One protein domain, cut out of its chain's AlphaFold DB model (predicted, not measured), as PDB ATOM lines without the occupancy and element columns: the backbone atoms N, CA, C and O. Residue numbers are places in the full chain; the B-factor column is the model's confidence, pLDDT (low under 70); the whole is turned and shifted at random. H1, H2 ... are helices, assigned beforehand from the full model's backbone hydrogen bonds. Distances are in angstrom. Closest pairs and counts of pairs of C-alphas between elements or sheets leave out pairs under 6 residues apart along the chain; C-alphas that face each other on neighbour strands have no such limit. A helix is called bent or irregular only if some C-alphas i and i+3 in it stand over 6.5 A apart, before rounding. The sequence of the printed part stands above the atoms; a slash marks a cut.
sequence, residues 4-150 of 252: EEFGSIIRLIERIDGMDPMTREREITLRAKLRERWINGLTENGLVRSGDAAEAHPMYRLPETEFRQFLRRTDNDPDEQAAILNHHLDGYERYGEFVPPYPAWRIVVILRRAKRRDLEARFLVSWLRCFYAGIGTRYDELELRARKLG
ATOM      1  N   GLU A   4     198.041 161.270 120.405       73.50
ATOM      2  CA  GLU A   4     197.158 161.449 121.565       73.50
ATOM      3  C   GLU A   4     197.930 161.661 122.875       73.50
ATOM      4  O   GLU A   4     197.542 162.507 123.673       73.50
ATOM      5  N   GLU A   5     199.076 160.995 123.054       84.69
ATOM      6  CA  GLU A   5     199.891 161.076 124.280       84.69
ATOM      7  C   GLU A   5     200.524 162.455 124.527       84.69
ATOM      8  O   GLU A   5     201.002 162.734 125.623       84.69
ATOM      9  N   PHE A   6     200.558 163.327 123.515       93.00
ATOM     10  CA  PHE A   6     201.110 164.680 123.626       93.00
ATOM     11  C   PHE A   6     200.075 165.777 123.398       93.00
ATOM     12  O   PHE A   6     200.444 166.940 123.228       93.00
ATOM     13  N   GLY A   7     198.783 165.435 123.411       94.88
ATOM     14  CA  GLY A   7     197.710 166.399 123.182       94.88
ATOM     15  C   GLY A   7     197.749 167.587 124.150       94.88
ATOM     16  O   GLY A   7     197.512 168.720 123.735       94.88
ATOM     17  N   SER A   8     198.101 167.364 125.419       95.75
ATOM     18  CA  SER A   8     198.272 168.428 126.420       95.75
ATOM     19  C   SER A   8     199.417 169.383 126.085       95.75
ATOM     20  O   SER A   8     199.234 170.597 126.138       95.75
ATOM     21  N   ILE A   9     200.572 168.851 125.676       96.56
ATOM     22  CA  ILE A   9     201.733 169.643 125.265       96.56
ATOM     23  C   ILE A   9     201.428 170.423 123.985       96.56
ATOM     24  O   ILE A   9     201.800 171.585 123.887       96.56
ATOM     25  N   ILE A  10     200.725 169.830 123.017       97.00
ATOM     26  CA  ILE A  10     200.336 170.532 121.784       97.00
ATOM     27  C   ILE A  10     199.435 171.727 122.110       97.00
ATOM     28  O   ILE A  10     199.735 172.838 121.679       97.00
ATOM     29  N   ARG A  11     198.402 171.535 122.942       97.31
ATOM     30  CA  ARG A  11     197.531 172.634 123.394       97.31
ATOM     31  C   ARG A  11     198.295 173.702 124.174       97.31
ATOM     32  O   ARG A  11     198.021 174.888 124.030       97.31
ATOM     33  N   LEU A  12     199.264 173.295 124.993       97.06
ATOM     34  CA  LEU A  12     200.138 174.217 125.716       97.06
ATOM     35  C   LEU A  12     201.001 175.049 124.758       97.06
ATOM     36  O   LEU A  12     201.122 176.255 124.948       97.06
ATOM     37  N   ILE A  13     201.574 174.431 123.720       97.19
ATOM     38  CA  ILE A  13     202.317 175.140 122.671       97.19
ATOM     39  C   ILE A  13     201.404 176.150 121.974       97.19
ATOM     40  O   ILE A  13     201.777 177.308 121.854       97.19
ATOM     41  N   GLU A  14     200.201 175.738 121.566       97.38
ATOM     42  CA  GLU A  14     199.219 176.614 120.909       97.38
ATOM     43  C   GLU A  14     198.816 177.797 121.791       97.38
ATOM     44  O   GLU A  14     198.728 178.926 121.310       97.38
ATOM     45  N   ARG A  15     198.635 177.561 123.095       96.69
ATOM     46  CA  ARG A  15     198.404 178.633 124.063       96.69
ATOM     47  C   ARG A  15     199.573 179.615 124.080       96.69
ATOM     48  O   ARG A  15     199.344 180.809 123.940       96.69
ATOM     49  N   ILE A  16     200.807 179.126 124.226       95.44
ATOM     50  CA  ILE A  16     201.996 179.988 124.274       95.44
ATOM     51  C   ILE A  16     202.187 180.728 122.944       95.44
ATOM     52  O   ILE A  16     202.565 181.893 122.961       95.44
ATOM     53  N   ASP A  17     201.902 180.101 121.800       94.75
ATOM     54  CA  ASP A  17     201.923 180.735 120.471       94.75
ATOM     55  C   ASP A  17     200.924 181.902 120.386       94.75
ATOM     56  O   ASP A  17     201.233 182.941 119.802       94.75
ATOM     57  N   GLY A  18     199.754 181.764 121.013       94.19
ATOM     58  CA  GLY A  18     198.738 182.815 121.094       94.19
ATOM     59  C   GLY A  18     199.039 183.934 122.099       94.19
ATOM     60  O   GLY A  18     198.351 184.951 122.087       94.19
ATOM     61  N   MET A  19     200.045 183.775 122.963       91.44
ATOM     62  CA  MET A  19     200.423 184.799 123.939       91.44
ATOM     63  C   MET A  19     201.300 185.879 123.304       91.44
ATOM     64  O   MET A  19     202.201 185.595 122.511       91.44
ATOM     65  N   ASP A  20     201.107 187.121 123.738       87.75
ATOM     66  CA  ASP A  20     202.062 188.196 123.489       87.75
ATOM     67  C   ASP A  20     203.129 188.212 124.591       87.75
ATOM     68  O   ASP A  20     202.785 188.123 125.778       87.75
ATOM     69  N   PRO A  21     204.424 188.357 124.251       85.56
ATOM     70  CA  PRO A  21     205.457 188.599 125.248       85.56
ATOM     71  C   PRO A  21     205.097 189.812 126.113       85.56
ATOM     72  O   PRO A  21     204.768 190.886 125.606       85.56
ATOM     73  N   MET A  22     205.156 189.647 127.434       85.00
ATOM     74  CA  MET A  22     204.802 190.717 128.361       85.00
ATOM     75  C   MET A  22     205.767 191.894 128.238       85.00
ATOM     76  O   MET A  22     206.983 191.744 128.367       85.00
ATOM     77  N   THR A  23     205.206 193.084 128.030       84.31
ATOM     78  CA  THR A  23     205.968 194.331 128.088       84.31
ATOM     79  C   THR A  23     206.290 194.694 129.532       84.31
ATOM     80  O   THR A  23     205.563 194.340 130.466       84.31
ATOM     81  N   ARG A  24     207.364 195.459 129.725       76.44
ATOM     82  CA  ARG A  24     207.793 195.904 131.053       76.44
ATOM     83  C   ARG A  24     206.731 196.767 131.738       76.44
ATOM     84  O   ARG A  24     206.502 196.621 132.934       76.44
ATOM     85  N   GLU A  25     206.059 197.644 130.997       80.38
ATOM     86  CA  GLU A  25     204.995 198.508 131.516       80.38
ATOM     87  C   GLU A  25     203.806 197.681 132.022       80.38
ATOM     88  O   GLU A  25     203.248 197.958 133.091       80.38
ATOM     89  N   ARG A  26     203.444 196.625 131.280       83.31
ATOM     90  CA  ARG A  26     202.378 195.701 131.671       83.31
ATOM     91  C   ARG A  26     202.778 194.893 132.902       83.31
ATOM     92  O   ARG A  26     201.976 194.807 133.828       83.31
ATOM     93  N   GLU A  27     204.004 194.372 132.952       80.12
ATOM     94  CA  GLU A  27     204.524 193.656 134.124       80.12
ATOM     95  C   GLU A  27     204.461 194.528 135.386       80.12
ATOM     96  O   GLU A  27     203.904 194.105 136.400       80.12
ATOM     97  N   ILE A  28     204.967 195.766 135.320       74.88
ATOM     98  CA  ILE A  28     204.945 196.714 136.445       74.88
ATOM     99  C   ILE A  28     203.509 196.950 136.925       74.88
ATOM    100  O   ILE A  28     203.240 196.898 138.126       74.88
ATOM    101  N   THR A  29     202.582 197.166 135.991       81.75
ATOM    102  CA  THR A  29     201.172 197.424 136.304       81.75
ATOM    103  C   THR A  29     200.510 196.226 136.986       81.75
ATOM    104  O   THR A  29     199.826 196.390 137.997       81.75
ATOM    105  N   LEU A  30     200.709 195.013 136.464       81.56
ATOM    106  CA  LEU A  30     200.108 193.800 137.028       81.56
ATOM    107  C   LEU A  30     200.690 193.472 138.404       81.56
ATOM    108  O   LEU A  30     199.940 193.173 139.333       81.56
ATOM    109  N   ARG A  31     202.006 193.630 138.581       74.56
ATOM    110  CA  ARG A  31     202.657 193.418 139.879       74.56
ATOM    111  C   ARG A  31     202.250 194.445 140.925       74.56
ATOM    112  O   ARG A  31     202.162 194.101 142.102       74.56
ATOM    113  N   ALA A  32     202.000 195.693 140.527       73.00
ATOM    114  CA  ALA A  32     201.460 196.703 141.433       73.00
ATOM    115  C   ALA A  32     200.073 196.288 141.954       73.00
ATOM    116  O   ALA A  32     199.848 196.324 143.162       73.00
ATOM    117  N   LYS A  33     199.195 195.794 141.070       77.19
ATOM    118  CA  LYS A  33     197.870 195.271 141.447       77.19
ATOM    119  C   LYS A  33     197.952 194.032 142.339       77.19
ATOM    120  O   LYS A  33     197.219 193.939 143.319       77.19
ATOM    121  N   LEU A  34     198.849 193.088 142.035       73.44
ATOM    122  CA  LEU A  34     199.070 191.916 142.891       73.44
ATOM    123  C   LEU A  34     199.519 192.348 144.293       73.44
ATOM    124  O   LEU A  34     199.002 191.850 145.292       73.44
ATOM    125  N   ARG A  35     200.448 193.309 144.371       71.31
ATOM    126  CA  ARG A  35     200.919 193.857 145.645       71.31
ATOM    127  C   ARG A  35     199.785 194.505 146.431       71.31
ATOM    128  O   ARG A  35     199.684 194.270 147.627       71.31
ATOM    129  N   GLU A  36     198.942 195.293 145.776       72.75
ATOM    130  CA  GLU A  36     197.772 195.906 146.407       72.75
ATOM    131  C   GLU A  36     196.816 194.844 146.963       72.75
ATOM    132  O   GLU A  36     196.442 194.913 148.130       72.75
ATOM    133  N   ARG A  37     196.505 193.799 146.185       71.50
ATOM    134  CA  ARG A  37     195.683 192.668 146.652       71.50
ATOM    135  C   ARG A  37     196.299 191.980 147.868       71.50
ATOM    136  O   ARG A  37     195.583 191.633 148.805       71.50
ATOM    137  N   TRP A  38     197.616 191.796 147.863       70.19
ATOM    138  CA  TRP A  38     198.331 191.192 148.980       70.19
ATOM    139  C   TRP A  38     198.284 192.065 150.240       70.19
ATOM    140  O   TRP A  38     197.958 191.566 151.314       70.19
ATOM    141  N   ILE A  39     198.523 193.373 150.103       67.06
ATOM    142  CA  ILE A  39     198.436 194.347 151.200       67.06
ATOM    143  C   ILE A  39     197.011 194.415 151.762       67.06
ATOM    144  O   ILE A  39     196.838 194.380 152.980       67.06
ATOM    145  N   ASN A  40     195.992 194.463 150.902       67.19
ATOM    146  CA  ASN A  40     194.593 194.501 151.329       67.19
ATOM    147  C   ASN A  40     194.225 193.224 152.089       67.19
ATOM    148  O   ASN A  40     193.708 193.306 153.199       67.19
ATOM    149  N   GLY A  41     194.595 192.049 151.572       64.69
ATOM    150  CA  GLY A  41     194.350 190.791 152.274       64.69
ATOM    151  C   GLY A  41     195.081 190.700 153.623       64.69
ATOM    152  O   GLY A  41     194.512 190.191 154.589       64.69
ATOM    153  N   LEU A  42     196.315 191.219 153.719       63.25
ATOM    154  CA  LEU A  42     197.061 191.283 154.984       63.25
ATOM    155  C   LEU A  42     196.370 192.207 155.990       63.25
ATOM    156  O   LEU A  42     196.316 191.897 157.177       63.25
ATOM    157  N   THR A  43     195.815 193.318 155.513       61.31
ATOM    158  CA  THR A  43     195.146 194.319 156.353       61.31
ATOM    159  C   THR A  43     193.771 193.840 156.829       61.31
ATOM    160  O   THR A  43     193.404 194.082 157.977       61.31
ATOM    161  N   GLU A  44     193.021 193.129 155.983       62.41
ATOM    162  CA  GLU A  44     191.671 192.634 156.287       62.41
ATOM    163  C   GLU A  44     191.680 191.370 157.152       62.41
ATOM    164  O   GLU A  44     190.924 191.278 158.118       62.41
ATOM    165  N   ASN A  45     192.550 190.405 156.837       58.50
ATOM    166  CA  ASN A  45     192.519 189.072 157.452       58.50
ATOM    167  C   ASN A  45     193.733 188.781 158.348       58.50
ATOM    168  O   ASN A  45     193.796 187.721 158.970       58.50
ATOM    169  N   GLY A  46     194.709 189.694 158.426       52.03
ATOM    170  CA  GLY A  46     195.910 189.541 159.257       52.03
ATOM    171  C   GLY A  46     196.829 188.387 158.844       52.03
ATOM    172  O   GLY A  46     197.729 188.045 159.608       52.03
ATOM    173  N   LEU A  47     196.573 187.765 157.687       52.59
ATOM    174  CA  LEU A  47     197.203 186.543 157.189       52.59
ATOM    175  C   LEU A  47     197.014 186.469 155.670       52.59
ATOM    176  O   LEU A  47     195.917 186.201 155.188       52.59
ATOM    177  N   VAL A  48     198.090 186.654 154.906       53.41
ATOM    178  CA  VAL A  48     198.137 186.209 153.508       53.41
ATOM    179  C   VAL A  48     199.489 185.571 153.272       53.41
ATOM    180  O   VAL A  48     200.507 186.268 153.207       53.41
ATOM    181  N   ARG A  49     199.519 184.240 153.137       52.56
ATOM    182  CA  ARG A  49     200.717 183.558 152.631       52.56
ATOM    183  C   ARG A  49     200.979 184.119 151.234       52.56
ATOM    184  O   ARG A  49     200.028 184.315 150.483       52.56
ATOM    185  N   SER A  50     202.227 184.397 150.855       47.66
ATOM    186  CA  SER A  50     202.497 185.034 149.551       47.66
ATOM    187  C   SER A  50     201.917 184.250 148.364       47.66
ATOM    188  O   SER A  50     201.453 184.852 147.400       47.66
ATOM    189  N   GLY A  51     201.823 182.920 148.483       48.59
ATOM    190  CA  GLY A  51     201.156 182.057 147.506       48.59
ATOM    191  C   GLY A  51     199.627 182.185 147.445       48.59
ATOM    192  O   GLY A  51     199.030 181.803 146.447       48.59
ATOM    193  N   ASP A  52     198.967 182.732 148.465       51.44
ATOM    194  CA  ASP A  52     197.505 182.865 148.494       51.44
ATOM    195  C   ASP A  52     197.022 184.092 147.707       51.44
ATOM    196  O   ASP A  52     196.001 184.013 147.029       51.44
ATOM    197  N   ALA A  53     197.779 185.197 147.714       52.28
ATOM    198  CA  ALA A  53     197.477 186.367 146.876       52.28
ATOM    199  C   ALA A  53     197.753 186.110 145.387       52.28
ATOM    200  O   ALA A  53     197.021 186.599 144.526       52.28
ATOM    201  N   ALA A  54     198.802 185.334 145.118       54.38
ATOM    202  CA  ALA A  54     199.236 184.905 143.796       54.38
ATOM    203  C   ALA A  54     198.393 183.770 143.194       54.38
ATOM    204  O   ALA A  54     198.575 183.428 142.032       54.38
ATOM    205  N   GLU A  55     197.484 183.167 143.973       68.12
ATOM    206  CA  GLU A  55     196.797 181.925 143.594       68.12
ATOM    207  C   GLU A  55     197.786 180.824 143.160       68.12
ATOM    208  O   GLU A  55     197.501 180.061 142.246       68.12
ATOM    209  N   ALA A  56     198.943 180.744 143.830       68.50
ATOM    210  CA  ALA A  56     200.039 179.848 143.484       68.50
ATOM    211  C   ALA A  56     199.611 178.375 143.449       68.50
ATOM    212  O   ALA A  56     198.694 177.948 144.165       68.50
ATOM    213  N   HIS A  57     200.342 177.579 142.658       74.69
ATOM    214  CA  HIS A  57     199.969 176.192 142.396       74.69
ATOM    215  C   HIS A  57     199.800 175.416 143.709       74.69
ATOM    216  O   HIS A  57     200.695 175.473 144.562       74.69
ATOM    217  N   PRO A  58     198.716 174.633 143.880       75.31
ATOM    218  CA  PRO A  58     198.442 173.924 145.131       75.31
ATOM    219  C   PRO A  58     199.595 173.045 145.631       75.31
ATOM    220  O   PRO A  58     199.726 172.841 146.835       75.31
ATOM    221  N   MET A  59     200.471 172.580 144.730       74.31
ATOM    222  CA  MET A  59     201.671 171.812 145.094       74.31
ATOM    223  C   MET A  59     202.575 172.526 146.106       74.31
ATOM    224  O   MET A  59     203.221 171.858 146.901       74.31
ATOM    225  N   TYR A  60     202.626 173.864 146.102       69.88
ATOM    226  CA  TYR A  60     203.475 174.631 147.018       69.88
ATOM    227  C   TYR A  60     202.926 174.695 148.445       69.88
ATOM    228  O   TYR A  60     203.622 175.157 149.341       69.88
ATOM    229  N   ARG A  61     201.690 174.232 148.662       69.06
ATOM    230  CA  ARG A  61     201.083 174.102 149.992       69.06
ATOM    231  C   ARG A  61     201.247 172.694 150.579       69.06
ATOM    232  O   ARG A  61     200.776 172.450 151.686       69.06
ATOM    233  N   LEU A  62     201.861 171.765 149.841       70.38
ATOM    234  CA  LEU A  62     202.083 170.399 150.310       70.38
ATOM    235  C   LEU A  62     203.208 170.356 151.356       70.38
ATOM    236  O   LEU A  62     204.208 171.059 151.196       70.38
ATOM    237  N   PRO A  63     203.117 169.477 152.372       75.50
ATOM    238  CA  PRO A  63     204.252 169.168 153.236       75.50
ATOM    239  C   PRO A  63     205.467 168.703 152.418       75.50
ATOM    240  O   PRO A  63     205.312 167.982 151.434       75.50
ATOM    241  N   GLU A  64     206.688 169.027 152.855       65.88
ATOM    242  CA  GLU A  64     207.940 168.754 152.115       65.88
ATOM    243  C   GLU A  64     208.055 167.307 151.591       65.88
ATOM    244  O   GLU A  64     208.483 167.060 150.460       65.88
ATOM    245  N   THR A  65     207.644 166.325 152.397       76.25
ATOM    246  CA  THR A  65     207.684 164.908 152.002       76.25
ATOM    247  C   THR A  65     206.730 164.616 150.843       76.25
ATOM    248  O   THR A  65     207.118 163.950 149.879       76.25
ATOM    249  N   GLU A  66     205.507 165.137 150.911       78.31
ATOM    250  CA  GLU A  66     204.488 164.993 149.868       78.31
ATOM    251  C   GLU A  66     204.870 165.780 148.618       78.31
ATOM    252  O   GLU A  66     204.759 165.262 147.511       78.31
ATOM    253  N   PHE A  67     205.428 166.980 148.780       76.56
ATOM    254  CA  PHE A  67     205.957 167.782 147.685       76.56
ATOM    255  C   PHE A  67     207.035 167.025 146.893       76.56
ATOM    256  O   PHE A  67     206.962 166.916 145.668       76.56
ATOM    257  N   ARG A  68     208.006 166.402 147.573       78.12
ATOM    258  CA  ARG A  68     209.036 165.578 146.912       78.12
ATOM    259  C   ARG A  68     208.467 164.333 146.238       78.12
ATOM    260  O   ARG A  68     209.017 163.867 145.239       78.12
ATOM    261  N   GLN A  69     207.426 163.723 146.803       87.31
ATOM    262  CA  GLN A  69     206.739 162.600 146.159       87.31
ATOM    263  C   GLN A  69     205.987 163.062 144.910       87.31
ATOM    264  O   GLN A  69     206.123 162.431 143.863       87.31
ATOM    265  N   PHE A  70     205.288 164.193 145.002       86.06
ATOM    266  CA  PHE A  70     204.611 164.838 143.887       86.06
ATOM    267  C   PHE A  70     205.597 165.099 142.746       86.06
ATOM    268  O   PHE A  70     205.423 164.537 141.671       86.06
ATOM    269  N   LEU A  71     206.697 165.820 142.993       84.69
ATOM    270  CA  LEU A  71     207.711 166.105 141.968       84.69
ATOM    271  C   LEU A  71     208.238 164.838 141.275       84.69
ATOM    272  O   LEU A  71     208.371 164.802 140.056       84.69
ATOM    273  N   ARG A  72     208.510 163.770 142.037       87.25
ATOM    274  CA  ARG A  72     208.985 162.498 141.467       87.25
ATOM    275  C   ARG A  72     207.944 161.818 140.586       87.25
ATOM    276  O   ARG A  72     208.312 161.240 139.565       87.25
ATOM    277  N   ARG A  73     206.670 161.872 140.977       91.06
ATOM    278  CA  ARG A  73     205.561 161.290 140.214       91.06
ATOM    279  C   ARG A  73     205.345 162.041 138.903       91.06
ATOM    280  O   ARG A  73     205.178 161.410 137.867       91.06
ATOM    281  N   THR A  74     205.379 163.369 138.947       90.75
ATOM    282  CA  THR A  74     205.036 164.214 137.796       90.75
ATOM    283  C   THR A  74     206.188 164.380 136.805       90.75
ATOM    284  O   THR A  74     205.982 164.819 135.678       90.75
ATOM    285  N   ASP A  75     207.417 164.024 137.180       88.88
ATOM    286  CA  ASP A  75     208.636 164.335 136.428       88.88
ATOM    287  C   ASP A  75     208.649 163.827 134.971       88.88
ATOM    288  O   ASP A  75     209.309 164.414 134.109       88.88
ATOM    289  N   ASN A  76     207.957 162.721 134.685       89.62
ATOM    290  CA  ASN A  76     207.878 162.117 133.349       89.62
ATOM    291  C   ASN A  76     206.450 162.073 132.788       89.62
ATOM    292  O   ASN A  76     206.222 161.372 131.805       89.62
ATOM    293  N   ASP A  77     205.516 162.794 133.403       93.69
ATOM    294  CA  ASP A  77     204.120 162.844 132.982       93.69
ATOM    295  C   ASP A  77     203.889 164.096 132.110       93.69
ATOM    296  O   ASP A  77     204.005 165.219 132.615       93.69
ATOM    297  N   PRO A  78     203.636 163.947 130.794       93.31
ATOM    298  CA  PRO A  78     203.448 165.091 129.907       93.31
ATOM    299  C   PRO A  78     202.203 165.915 130.255       93.31
ATOM    300  O   PRO A  78     202.260 167.142 130.156       93.31
ATOM    301  N   ASP A  79     201.114 165.270 130.678       94.44
ATOM    302  CA  ASP A  79     199.847 165.937 130.977       94.44
ATOM    303  C   ASP A  79     199.968 166.764 132.251       94.44
ATOM    304  O   ASP A  79     199.601 167.940 132.279       94.44
ATOM    305  N   GLU A  80     200.582 166.185 133.276       94.12
ATOM    306  CA  GLU A  80     200.764 166.847 134.561       94.12
ATOM    307  C   GLU A  80     201.771 168.008 134.465       94.12
ATOM    308  O   GLU A  80     201.534 169.087 135.008       94.12
ATOM    309  N   GLN A  81     202.873 167.853 133.715       94.50
ATOM    310  CA  GLN A  81     203.811 168.962 133.476       94.50
ATOM    311  C   GLN A  81     203.169 170.091 132.662       94.50
ATOM    312  O   GLN A  81     203.420 171.267 132.939       94.50
ATOM    313  N   ALA A  82     202.323 169.756 131.682       95.38
ATOM    314  CA  ALA A  82     201.565 170.749 130.931       95.38
ATOM    315  C   ALA A  82     200.527 171.465 131.812       95.38
ATOM    316  O   ALA A  82     200.347 172.674 131.669       95.38
ATOM    317  N   ALA A  83     199.872 170.761 132.738       94.00
ATOM    318  CA  ALA A  83     198.928 171.349 133.688       94.00
ATOM    319  C   ALA A  83     199.623 172.312 134.665       94.00
ATOM    320  O   ALA A  83     199.190 173.457 134.806       94.00
ATOM    321  N   ILE A  84     200.747 171.893 135.261       90.50
ATOM    322  CA  ILE A  84     201.567 172.746 136.138       90.50
ATOM    323  C   ILE A  84     202.008 174.002 135.383       90.50
ATOM    324  O   ILE A  84     201.888 175.115 135.895       90.50
ATOM    325  N   LEU A  85     202.499 173.847 134.148       93.44
ATOM    326  CA  LEU A  85     202.954 174.993 133.373       93.44
ATOM    327  C   LEU A  85     201.802 175.934 133.009       93.44
ATOM    328  O   LEU A  85     201.962 177.141 133.156       93.44
ATOM    329  N   ASN A  86     200.640 175.409 132.609       94.81
ATOM    330  CA  ASN A  86     199.443 176.215 132.342       94.81
ATOM    331  C   ASN A  86     199.043 177.075 133.539       94.81
ATOM    332  O   ASN A  86     198.765 178.257 133.367       94.81
ATOM    333  N   HIS A  87     199.073 176.508 134.740       90.19
ATOM    334  CA  HIS A  87     198.769 177.262 135.946       90.19
ATOM    335  C   HIS A  87     199.746 178.432 136.156       90.19
ATOM    336  O   HIS A  87     199.345 179.542 136.496       90.19
ATOM    337  N   HIS A  88     201.038 178.227 135.892       86.38
ATOM    338  CA  HIS A  88     202.004 179.324 135.947       86.38
ATOM    339  C   HIS A  88     201.812 180.360 134.831       86.38
ATOM    340  O   HIS A  88     202.082 181.540 135.051       86.38
ATOM    341  N   LEU A  89     201.347 179.946 133.647       91.25
ATOM    342  CA  LEU A  89     200.969 180.879 132.581       91.25
ATOM    343  C   LEU A  89     199.777 181.750 133.004       91.25
ATOM    344  O   LEU A  89     199.801 182.950 132.741       91.25
ATOM    345  N   ASP A  90     198.795 181.192 133.723       90.56
ATOM    346  CA  ASP A  90     197.676 181.969 134.277       90.56
ATOM    347  C   ASP A  90     198.186 183.077 135.220       90.56
ATOM    348  O   ASP A  90     197.780 184.237 135.102       90.56
ATOM    349  N   GLY A  91     199.117 182.739 136.121       82.56
ATOM    350  CA  GLY A  91     199.753 183.700 137.030       82.56
ATOM    351  C   GLY A  91     200.565 184.770 136.293       82.56
ATOM    352  O   GLY A  91     200.476 185.960 136.608       82.56
ATOM    353  N   TYR A  92     201.299 184.384 135.248       84.81
ATOM    354  CA  TYR A  92     202.006 185.327 134.381       84.81
ATOM    355  C   TYR A  92     201.042 186.327 133.742       84.81
ATOM    356  O   TYR A  92     201.226 187.531 133.897       84.81
ATOM    357  N   GLU A  93     199.979 185.865 133.085       87.62
ATOM    358  CA  GLU A  93     199.039 186.741 132.377       87.62
ATOM    359  C   GLU A  93     198.252 187.658 133.318       87.62
ATOM    360  O   GLU A  93     197.991 188.820 132.980       87.62
ATOM    361  N   ARG A  94     197.878 187.142 134.494       85.81
ATOM    362  CA  ARG A  94     197.013 187.841 135.446       85.81
ATOM    363  C   ARG A  94     197.776 188.761 136.395       85.81
ATOM    364  O   ARG A  94     197.255 189.813 136.761       85.81
ATOM    365  N   TYR A  95     198.989 188.385 136.790       77.81
ATOM    366  CA  TYR A  95     199.726 189.054 137.864       77.81
ATOM    367  C   TYR A  95     201.139 189.503 137.467       77.81
ATOM    368  O   TYR A  95     201.808 190.178 138.249       77.81
ATOM    369  N   GLY A  96     201.601 189.180 136.256       76.75
ATOM    370  CA  GLY A  96     202.979 189.452 135.841       76.75
ATOM    371  C   GLY A  96     203.996 188.602 136.604       76.75
ATOM    372  O   GLY A  96     205.152 189.008 136.791       76.75
ATOM    373  N   GLU A  97     203.558 187.446 137.106       75.81
ATOM    374  CA  GLU A  97     204.428 186.501 137.787       75.81
ATOM    375  C   GLU A  97     205.414 185.859 136.840       75.81
ATOM    376  O   GLU A  97     205.177 185.699 135.651       75.81
ATOM    377  N   PHE A  98     206.543 185.458 137.393       76.69
ATOM    378  CA  PHE A  98     207.538 184.761 136.621       76.69
ATOM    379  C   PHE A  98     207.174 183.280 136.467       76.69
ATOM    380  O   PHE A  98     207.013 182.572 137.459       76.69
ATOM    381  N   VAL A  99     207.101 182.793 135.228       81.69
ATOM    382  CA  VAL A  99     206.833 181.376 134.954       81.69
ATOM    383  C   VAL A  99     208.103 180.579 135.241       81.69
ATOM    384  O   VAL A  99     209.083 180.829 134.557       81.69
ATOM    385  N   PRO A 100     208.147 179.630 136.189       80.44
ATOM    386  CA  PRO A 100     209.371 178.906 136.518       80.44
ATOM    387  C   PRO A 100     209.854 178.021 135.352       80.44
ATOM    388  O   PRO A 100     209.045 177.418 134.647       80.44
ATOM    389  N   PRO A 101     211.180 177.849 135.172       83.25
ATOM    390  CA  PRO A 101     211.721 177.096 134.039       83.25
ATOM    391  C   PRO A 101     211.659 175.581 134.230       83.25
ATOM    392  O   PRO A 101     211.882 174.840 133.275       83.25
ATOM    393  N   TYR A 102     211.440 175.095 135.457       86.88
ATOM    394  CA  TYR A 102     211.539 173.667 135.755       86.88
ATOM    395  C   TYR A 102     210.505 172.824 134.988       86.88
ATOM    396  O   TYR A 102     210.929 171.872 134.329       86.88
ATOM    397  N   PRO A 103     209.199 173.169 134.966       89.88
ATOM    398  CA  PRO A 103     208.231 172.403 134.181       89.88
ATOM    399  C   PRO A 103     208.530 172.436 132.674       89.88
ATOM    400  O   PRO A 103     208.502 171.400 132.010       89.88
ATOM    401  N   ALA A 104     208.941 173.594 132.139       92.88
ATOM    402  CA  ALA A 104     209.372 173.717 130.744       92.88
ATOM    403  C   ALA A 104     210.591 172.828 130.431       92.88
ATOM    404  O   ALA A 104     210.641 172.156 129.398       92.88
ATOM    405  N   TRP A 105     211.555 172.754 131.354       93.69
ATOM    406  CA  TRP A 105     212.687 171.835 131.261       93.69
ATOM    407  C   TRP A 105     212.249 170.364 131.255       93.69
ATOM    408  O   TRP A 105     212.760 169.567 130.463       93.69
ATOM    409  N   ARG A 106     211.282 169.978 132.095       94.75
ATOM    410  CA  ARG A 106     210.747 168.609 132.094       94.75
ATOM    411  C   ARG A 106     210.054 168.268 130.784       94.75
ATOM    412  O   ARG A 106     210.336 167.205 130.233       94.75
ATOM    413  N   ILE A 107     209.253 169.180 130.239       96.56
ATOM    414  CA  ILE A 107     208.592 169.017 128.938       96.56
ATOM    415  C   ILE A 107     209.611 168.710 127.835       96.56
ATOM    416  O   ILE A 107     209.475 167.704 127.136       96.56
ATOM    417  N   VAL A 108     210.696 169.485 127.717       97.00
ATOM    418  CA  VAL A 108     211.712 169.209 126.680       97.00
ATOM    419  C   VAL A 108     212.464 167.898 126.919       97.00
ATOM    420  O   VAL A 108     212.866 167.230 125.965       97.00
ATOM    421  N   VAL A 109     212.661 167.482 128.175       95.81
ATOM    422  CA  VAL A 109     213.248 166.170 128.499       95.81
ATOM    423  C   VAL A 109     212.318 165.034 128.070       95.81
ATOM    424  O   VAL A 109     212.795 164.074 127.458       95.81
ATOM    425  N   ILE A 110     211.017 165.150 128.342       95.38
ATOM    426  CA  ILE A 110     209.996 164.167 127.958       95.38
ATOM    427  C   ILE A 110     209.940 164.034 126.430       95.38
ATOM    428  O   ILE A 110     210.133 162.936 125.904       95.38
ATOM    429  N   LEU A 111     209.794 165.149 125.706       96.38
ATOM    430  CA  LEU A 111     209.746 165.164 124.237       96.38
ATOM    431  C   LEU A 111     211.015 164.570 123.613       96.38
ATOM    432  O   LEU A 111     210.951 163.777 122.668       96.38
ATOM    433  N   ARG A 112     212.184 164.881 124.188       95.75
ATOM    434  CA  ARG A 112     213.471 164.336 123.745       95.75
ATOM    435  C   ARG A 112     213.553 162.823 123.905       95.75
ATOM    436  O   ARG A 112     214.006 162.145 122.983       95.75
ATOM    437  N   ARG A 113     213.139 162.293 125.061       94.50
ATOM    438  CA  ARG A 113     213.120 160.844 125.336       94.50
ATOM    439  C   ARG A 113     212.165 160.111 124.398       94.50
ATOM    440  O   ARG A 113     212.511 159.049 123.892       94.50
ATOM    441  N   ALA A 114     211.036 160.739 124.086       94.75
ATOM    442  CA  ALA A 114     210.059 160.267 123.114       94.75
ATOM    443  C   ALA A 114     210.485 160.428 121.644       94.75
ATOM    444  O   ALA A 114     209.731 160.072 120.741       94.75
ATOM    445  N   LYS A 115     211.680 160.980 121.381       95.12
ATOM    446  CA  LYS A 115     212.202 161.283 120.038       95.12
ATOM    447  C   LYS A 115     211.312 162.242 119.221       95.12
ATOM    448  O   LYS A 115     211.462 162.315 118.005       95.12
ATOM    449  N   ARG A 116     210.458 163.037 119.874       95.19
ATOM    450  CA  ARG A 116     209.606 164.069 119.254       95.19
ATOM    451  C   ARG A 116     210.345 165.397 119.125       95.19
ATOM    452  O   ARG A 116     210.009 166.387 119.770       95.19
ATOM    453  N   ARG A 117     211.407 165.397 118.312       95.44
ATOM    454  CA  ARG A 117     212.257 166.584 118.085       95.44
ATOM    455  C   ARG A 117     211.497 167.737 117.430       95.44
ATOM    456  O   ARG A 117     211.834 168.888 117.671       95.44
ATOM    457  N   ASP A 118     210.487 167.414 116.630       95.31
ATOM    458  CA  ASP A 118     209.562 168.358 116.006       95.31
ATOM    459  C   ASP A 118     208.809 169.184 117.059       95.31
ATOM    460  O   ASP A 118     208.863 170.414 117.047       95.31
ATOM    461  N   LEU A 119     208.184 168.509 118.027       96.25
ATOM    462  CA  LEU A 119     207.472 169.166 119.122       96.25
ATOM    463  C   LEU A 119     208.433 169.854 120.093       96.25
ATOM    464  O   LEU A 119     208.118 170.931 120.587       96.25
ATOM    465  N   GLU A 120     209.602 169.258 120.356       97.25
ATOM    466  CA  GLU A 120     210.640 169.857 121.206       97.25
ATOM    467  C   GLU A 120     211.080 171.220 120.654       97.25
ATOM    468  O   GLU A 120     211.120 172.201 121.396       97.25
ATOM    469  N   ALA A 121     211.367 171.292 119.350       96.25
ATOM    470  CA  ALA A 121     211.756 172.530 118.685       96.25
ATOM    471  C   ALA A 121     210.616 173.554 118.689       96.25
ATOM    472  O   ALA A 121     210.845 174.705 119.060       96.25
ATOM    473  N   ARG A 122     209.390 173.132 118.346       95.75
ATOM    474  CA  ARG A 122     208.217 174.016 118.349       95.75
ATOM    475  C   ARG A 122     207.975 174.610 119.739       95.75
ATOM    476  O   ARG A 122     207.896 175.823 119.863       95.75
ATOM    477  N   PHE A 123     207.969 173.780 120.785       96.81
ATOM    478  CA  PHE A 123     207.819 174.243 122.165       96.81
ATOM    479  C   PHE A 123     208.902 175.243 122.570       96.81
ATOM    480  O   PHE A 123     208.593 176.267 123.168       96.81
ATOM    481  N   LEU A 124     210.169 174.967 122.244       95.88
ATOM    482  CA  LEU A 124     211.275 175.860 122.589       95.88
ATOM    483  C   LEU A 124     211.170 177.218 121.890       95.88
ATOM    484  O   LEU A 124     211.468 178.224 122.525       95.88
ATOM    485  N   VAL A 125     210.726 177.262 120.631       94.06
ATOM    486  CA  VAL A 125     210.454 178.524 119.922       94.06
ATOM    487  C   VAL A 125     209.381 179.322 120.656       94.06
ATOM    488  O   VAL A 125     209.627 180.469 121.033       94.06
ATOM    489  N   SER A 126     208.224 178.706 120.916       93.75
ATOM    490  CA  SER A 126     207.099 179.355 121.596       93.75
ATOM    491  C   SER A 126     207.505 179.849 122.986       93.75
ATOM    492  O   SER A 126     207.291 181.010 123.330       93.75
ATOM    493  N   TRP A 127     208.162 178.988 123.768       93.50
ATOM    494  CA  TRP A 127     208.626 179.292 125.118       93.50
ATOM    495  C   TRP A 127     209.636 180.437 125.136       93.50
ATOM    496  O   TRP A 127     209.470 181.407 125.874       93.50
ATOM    497  N   LEU A 128     210.695 180.347 124.330       91.75
ATOM    498  CA  LEU A 128     211.757 181.348 124.345       91.75
ATOM    499  C   LEU A 128     211.262 182.693 123.813       91.75
ATOM    500  O   LEU A 128     211.715 183.709 124.314       91.75
ATOM    501  N   ARG A 129     210.279 182.738 122.908       89.75
ATOM    502  CA  ARG A 129     209.647 183.998 122.480       89.75
ATOM    503  C   ARG A 129     209.040 184.783 123.646       89.75
ATOM    504  O   ARG A 129     209.195 186.000 123.698       89.75
ATOM    505  N   CYS A 130     208.383 184.103 124.583       86.50
ATOM    506  CA  CYS A 130     207.709 184.743 125.715       86.50
ATOM    507  C   CYS A 130     208.606 184.878 126.958       86.50
ATOM    508  O   CYS A 130     208.441 185.814 127.740       86.50
ATOM    509  N   PHE A 131     209.562 183.960 127.150       84.75
ATOM    510  CA  PHE A 131     210.281 183.781 128.421       84.75
ATOM    511  C   PHE A 131     211.814 183.785 128.280       84.75
ATOM    512  O   PHE A 131     212.525 183.260 129.141       84.75
ATOM    513  N   TYR A 132     212.349 184.405 127.220       70.62
ATOM    514  CA  TYR A 132     213.790 184.463 126.909       70.62
ATOM    515  C   TYR A 132     214.680 185.012 128.046       70.62
ATOM    516  O   TYR A 132     215.878 184.740 128.124       70.62
ATOM    517  N   ALA A 133     214.114 185.808 128.956       64.44
ATOM    518  CA  ALA A 133     214.853 186.550 129.981       64.44
ATOM    519  C   ALA A 133     214.704 186.015 131.401       64.44
ATOM    520  O   ALA A 133     214.747 186.770 132.373       64.44
ATOM    521  N   GLY A 134     214.552 184.704 131.536       58.59
ATOM    522  CA  GLY A 134     214.394 184.119 132.847       58.59
ATOM    523  C   GLY A 134     215.636 184.077 133.735       58.59
ATOM    524  O   GLY A 134     216.772 184.082 133.259       58.59
ATOM    525  N   ILE A 135     215.400 184.025 135.052       55.12
ATOM    526  CA  ILE A 135     216.431 183.873 136.085       55.12
ATOM    527  C   ILE A 135     216.633 182.385 136.383       55.12
ATOM    528  O   ILE A 135     215.701 181.693 136.789       55.12
ATOM    529  N   GLY A 136     217.874 181.919 136.244       64.25
ATOM    530  CA  GLY A 136     218.305 180.581 136.650       64.25
ATOM    531  C   GLY A 136     218.931 179.783 135.509       64.25
ATOM    532  O   GLY A 136     218.596 179.971 134.342       64.25
ATOM    533  N   THR A 137     219.814 178.851 135.868       74.25
ATOM    534  CA  THR A 137     220.593 178.026 134.924       74.25
ATOM    535  C   THR A 137     219.721 177.273 133.920       74.25
ATOM    536  O   THR A 137     220.115 177.085 132.773       74.25
ATOM    537  N   ARG A 138     218.499 176.894 134.312       83.69
ATOM    538  CA  ARG A 138     217.555 176.182 133.440       83.69
ATOM    539  C   ARG A 138     217.101 176.996 132.223       83.69
ATOM    540  O   ARG A 138     216.801 176.386 131.204       83.69
ATOM    541  N   TYR A 139     217.075 178.332 132.275       82.50
ATOM    542  CA  TYR A 139     216.781 179.136 131.075       82.50
ATOM    543  C   TYR A 139     217.895 179.038 130.049       82.50
ATOM    544  O   TYR A 139     217.628 178.780 128.878       82.50
ATOM    545  N   ASP A 140     219.136 179.186 130.505       83.50
ATOM    546  CA  ASP A 140     220.301 179.115 129.630       83.50
ATOM    547  C   ASP A 140     220.443 177.691 129.043       83.50
ATOM    548  O   ASP A 140     220.812 177.513 127.883       83.50
ATOM    549  N   GLU A 141     220.070 176.653 129.801       88.81
ATOM    550  CA  GLU A 141     220.012 175.274 129.301       88.81
ATOM    551  C   GLU A 141     218.919 175.049 128.241       88.81
ATOM    552  O   GLU A 141     219.157 174.328 127.264       88.81
ATOM    553  N   LEU A 142     217.728 175.636 128.418       92.25
ATOM    554  CA  LEU A 142     216.646 175.597 127.426       92.25
ATOM    555  C   LEU A 142     217.073 176.295 126.130       92.25
ATOM    556  O   LEU A 142     216.888 175.749 125.042       92.25
ATOM    557  N   GLU A 143     217.717 177.454 126.248       91.31
ATOM    558  CA  GLU A 143     218.279 178.193 125.121       91.31
ATOM    559  C   GLU A 143     219.348 177.371 124.383       91.31
ATOM    560  O   GLU A 143     219.270 177.167 123.169       91.31
ATOM    561  N   LEU A 144     220.328 176.833 125.115       92.06
ATOM    562  CA  LEU A 144     221.384 175.996 124.547       92.06
ATOM    563  C   LEU A 144     220.803 174.784 123.810       92.06
ATOM    564  O   LEU A 144     221.320 174.367 122.770       92.06
ATOM    565  N   ARG A 145     219.728 174.202 124.343       94.56
ATOM    566  CA  ARG A 145     219.025 173.087 123.708       94.56
ATOM    567  C   ARG A 145     218.328 173.513 122.417       94.56
ATOM    568  O   ARG A 145     218.452 172.787 121.432       94.56
ATOM    569  N   ALA A 146     217.678 174.674 122.389       94.06
ATOM    570  CA  ALA A 146     217.077 175.224 121.174       94.06
ATOM    571  C   ALA A 146     218.132 175.446 120.078       94.06
ATOM    572  O   ALA A 146     217.961 174.969 118.955       94.06
ATOM    573  N   ARG A 147     219.292 176.027 120.428       93.00
ATOM    574  CA  ARG A 147     220.428 176.182 119.498       93.00
ATOM    575  C   ARG A 147     220.901 174.839 118.934       93.00
ATOM    576  O   ARG A 147     221.112 174.710 117.733       93.00
ATOM    577  N   LYS A 148     221.019 173.806 119.778       94.50
ATOM    578  CA  LYS A 148     221.407 172.443 119.353       94.50
ATOM    579  C   LYS A 148     220.385 171.768 118.434       94.50
ATOM    580  O   LYS A 148     220.735 170.803 117.760       94.50
ATOM    581  N   LEU A 149     219.135 172.228 118.434       94.19
ATOM    582  CA  LEU A 149     218.085 171.771 117.522       94.19
ATOM    583  C   LEU A 149     218.036 172.577 116.217       94.19
ATOM    584  O   LEU A 149     217.241 172.237 115.349       94.19
ATOM    585  N   GLY A 150     218.877 173.605 116.066       92.56
ATOM    586  CA  GLY A 150     218.874 174.483 114.896       92.56
ATOM    587  C   GLY A 150     217.778 175.547 114.926       92.56
ATOM    588  O   GLY A 150     217.439 176.088 113.880       92.56
TER     589      GLY A 150
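Overview. This is residues 4 to 150 of the 252 residues of an uncharacterized protein of Aurantimonas sp. 22II-16-19i (UniProt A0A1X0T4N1). Four helices, H1, H6, H7 and H8, make a bundle, with H9 packed on its H7 and H8 side. The long helix H2 stands across the far end of H6, and from it the chain returns in a loose arc through the short H3 and H4 and then H5 to the beginning of H6. The printed part has 147 residues, with nine named helices, H1 to H9 in chain order, and no named strand; the class is all helix. It is compact, with a radius of gyration of the C-alphas of 16.4 A, and spans 52 by 39 by 29 A.

Along the chain. The longest helix, H2, takes residues 24 to 45 and runs 31.3 A from C-alpha 24 at (207.793, 195.904, 131.053) to C-alpha 45 at (192.519, 189.072, 157.452). Before it comes H1, residues 4 to 18, 21.4 A, beginning at C-alpha 4 at (197.158, 161.449, 121.565); it is irregular, with C-alphas 5 and 8 7.8 A apart. After H2 come H3, residues 50 to 53, H4, residues 58 to 61, and H5, residues 64 to 74. H6, residues 78 to 95, is 25.5 A long, H7, residues 101 to 113, 18.5 A, and H8, residues 117 to 131, 20.2 A. H9, residues 137 to 148, ends at C-alpha 148 at (221.407, 172.443, 119.353).

Arrangement. Residues 27 to 34 of H2 touch residues 94 to 95 of H6, about perpendicular at 88 degrees; the closest C-alphas are those of Leu 30 and Tyr 95, 4.8 A apart. In the bundle, H6 touches H1 at Asp 79 and Ser 8, C-alphas 5.4 A apart, at a shallow tilt of 18 degrees, the same way. H6 and H7 form a helical hairpin, closest at the C-alphas of Gln 81 and Pro 103, 5.6 A. H7 and H8 form another, with a shallow tilt of 13 degrees, closest at the C-alphas of Val 108 and Glu 120, 5.6 A. H8 touches H1, closest at the C-alphas of Ser 126 and Asp 17, 5.5 A, while H6 and H8 are apart. H9 touches H8 at a steep tilt of 48 degrees, closest at the C-alphas of Ala 146 and Leu 124, 6.0 A, and touches H7 too, closest at the C-alphas of Arg 138 and Pro 101, 5.9 A. H3 touches H2, closest at the C-alphas of Ala 53 and Trp 38, 5.3 A. H4 and H5 only just touch, with 3 pairs of C-alphas within 8 A, the closest those of Met 59 and Phe 67, 6.4 A. In H2, H5, H6, H7 and H9 every O i to N i+4 pair is within hydrogen-bond range; in H1 9 of 11 are and in H8 10 of 11, and H3 and H4 are too short for such a pair.

Size, cuts and confidence. The C-alphas farthest apart, of Glu 44 and Gly 150, are 52.8 A apart. The printed part has no cut, and its eight links between helices are tight. The mean pLDDT of the printed part is 82.9; residues 39 to 56, 60 to 61, 64 and 133 to 136 are under 70.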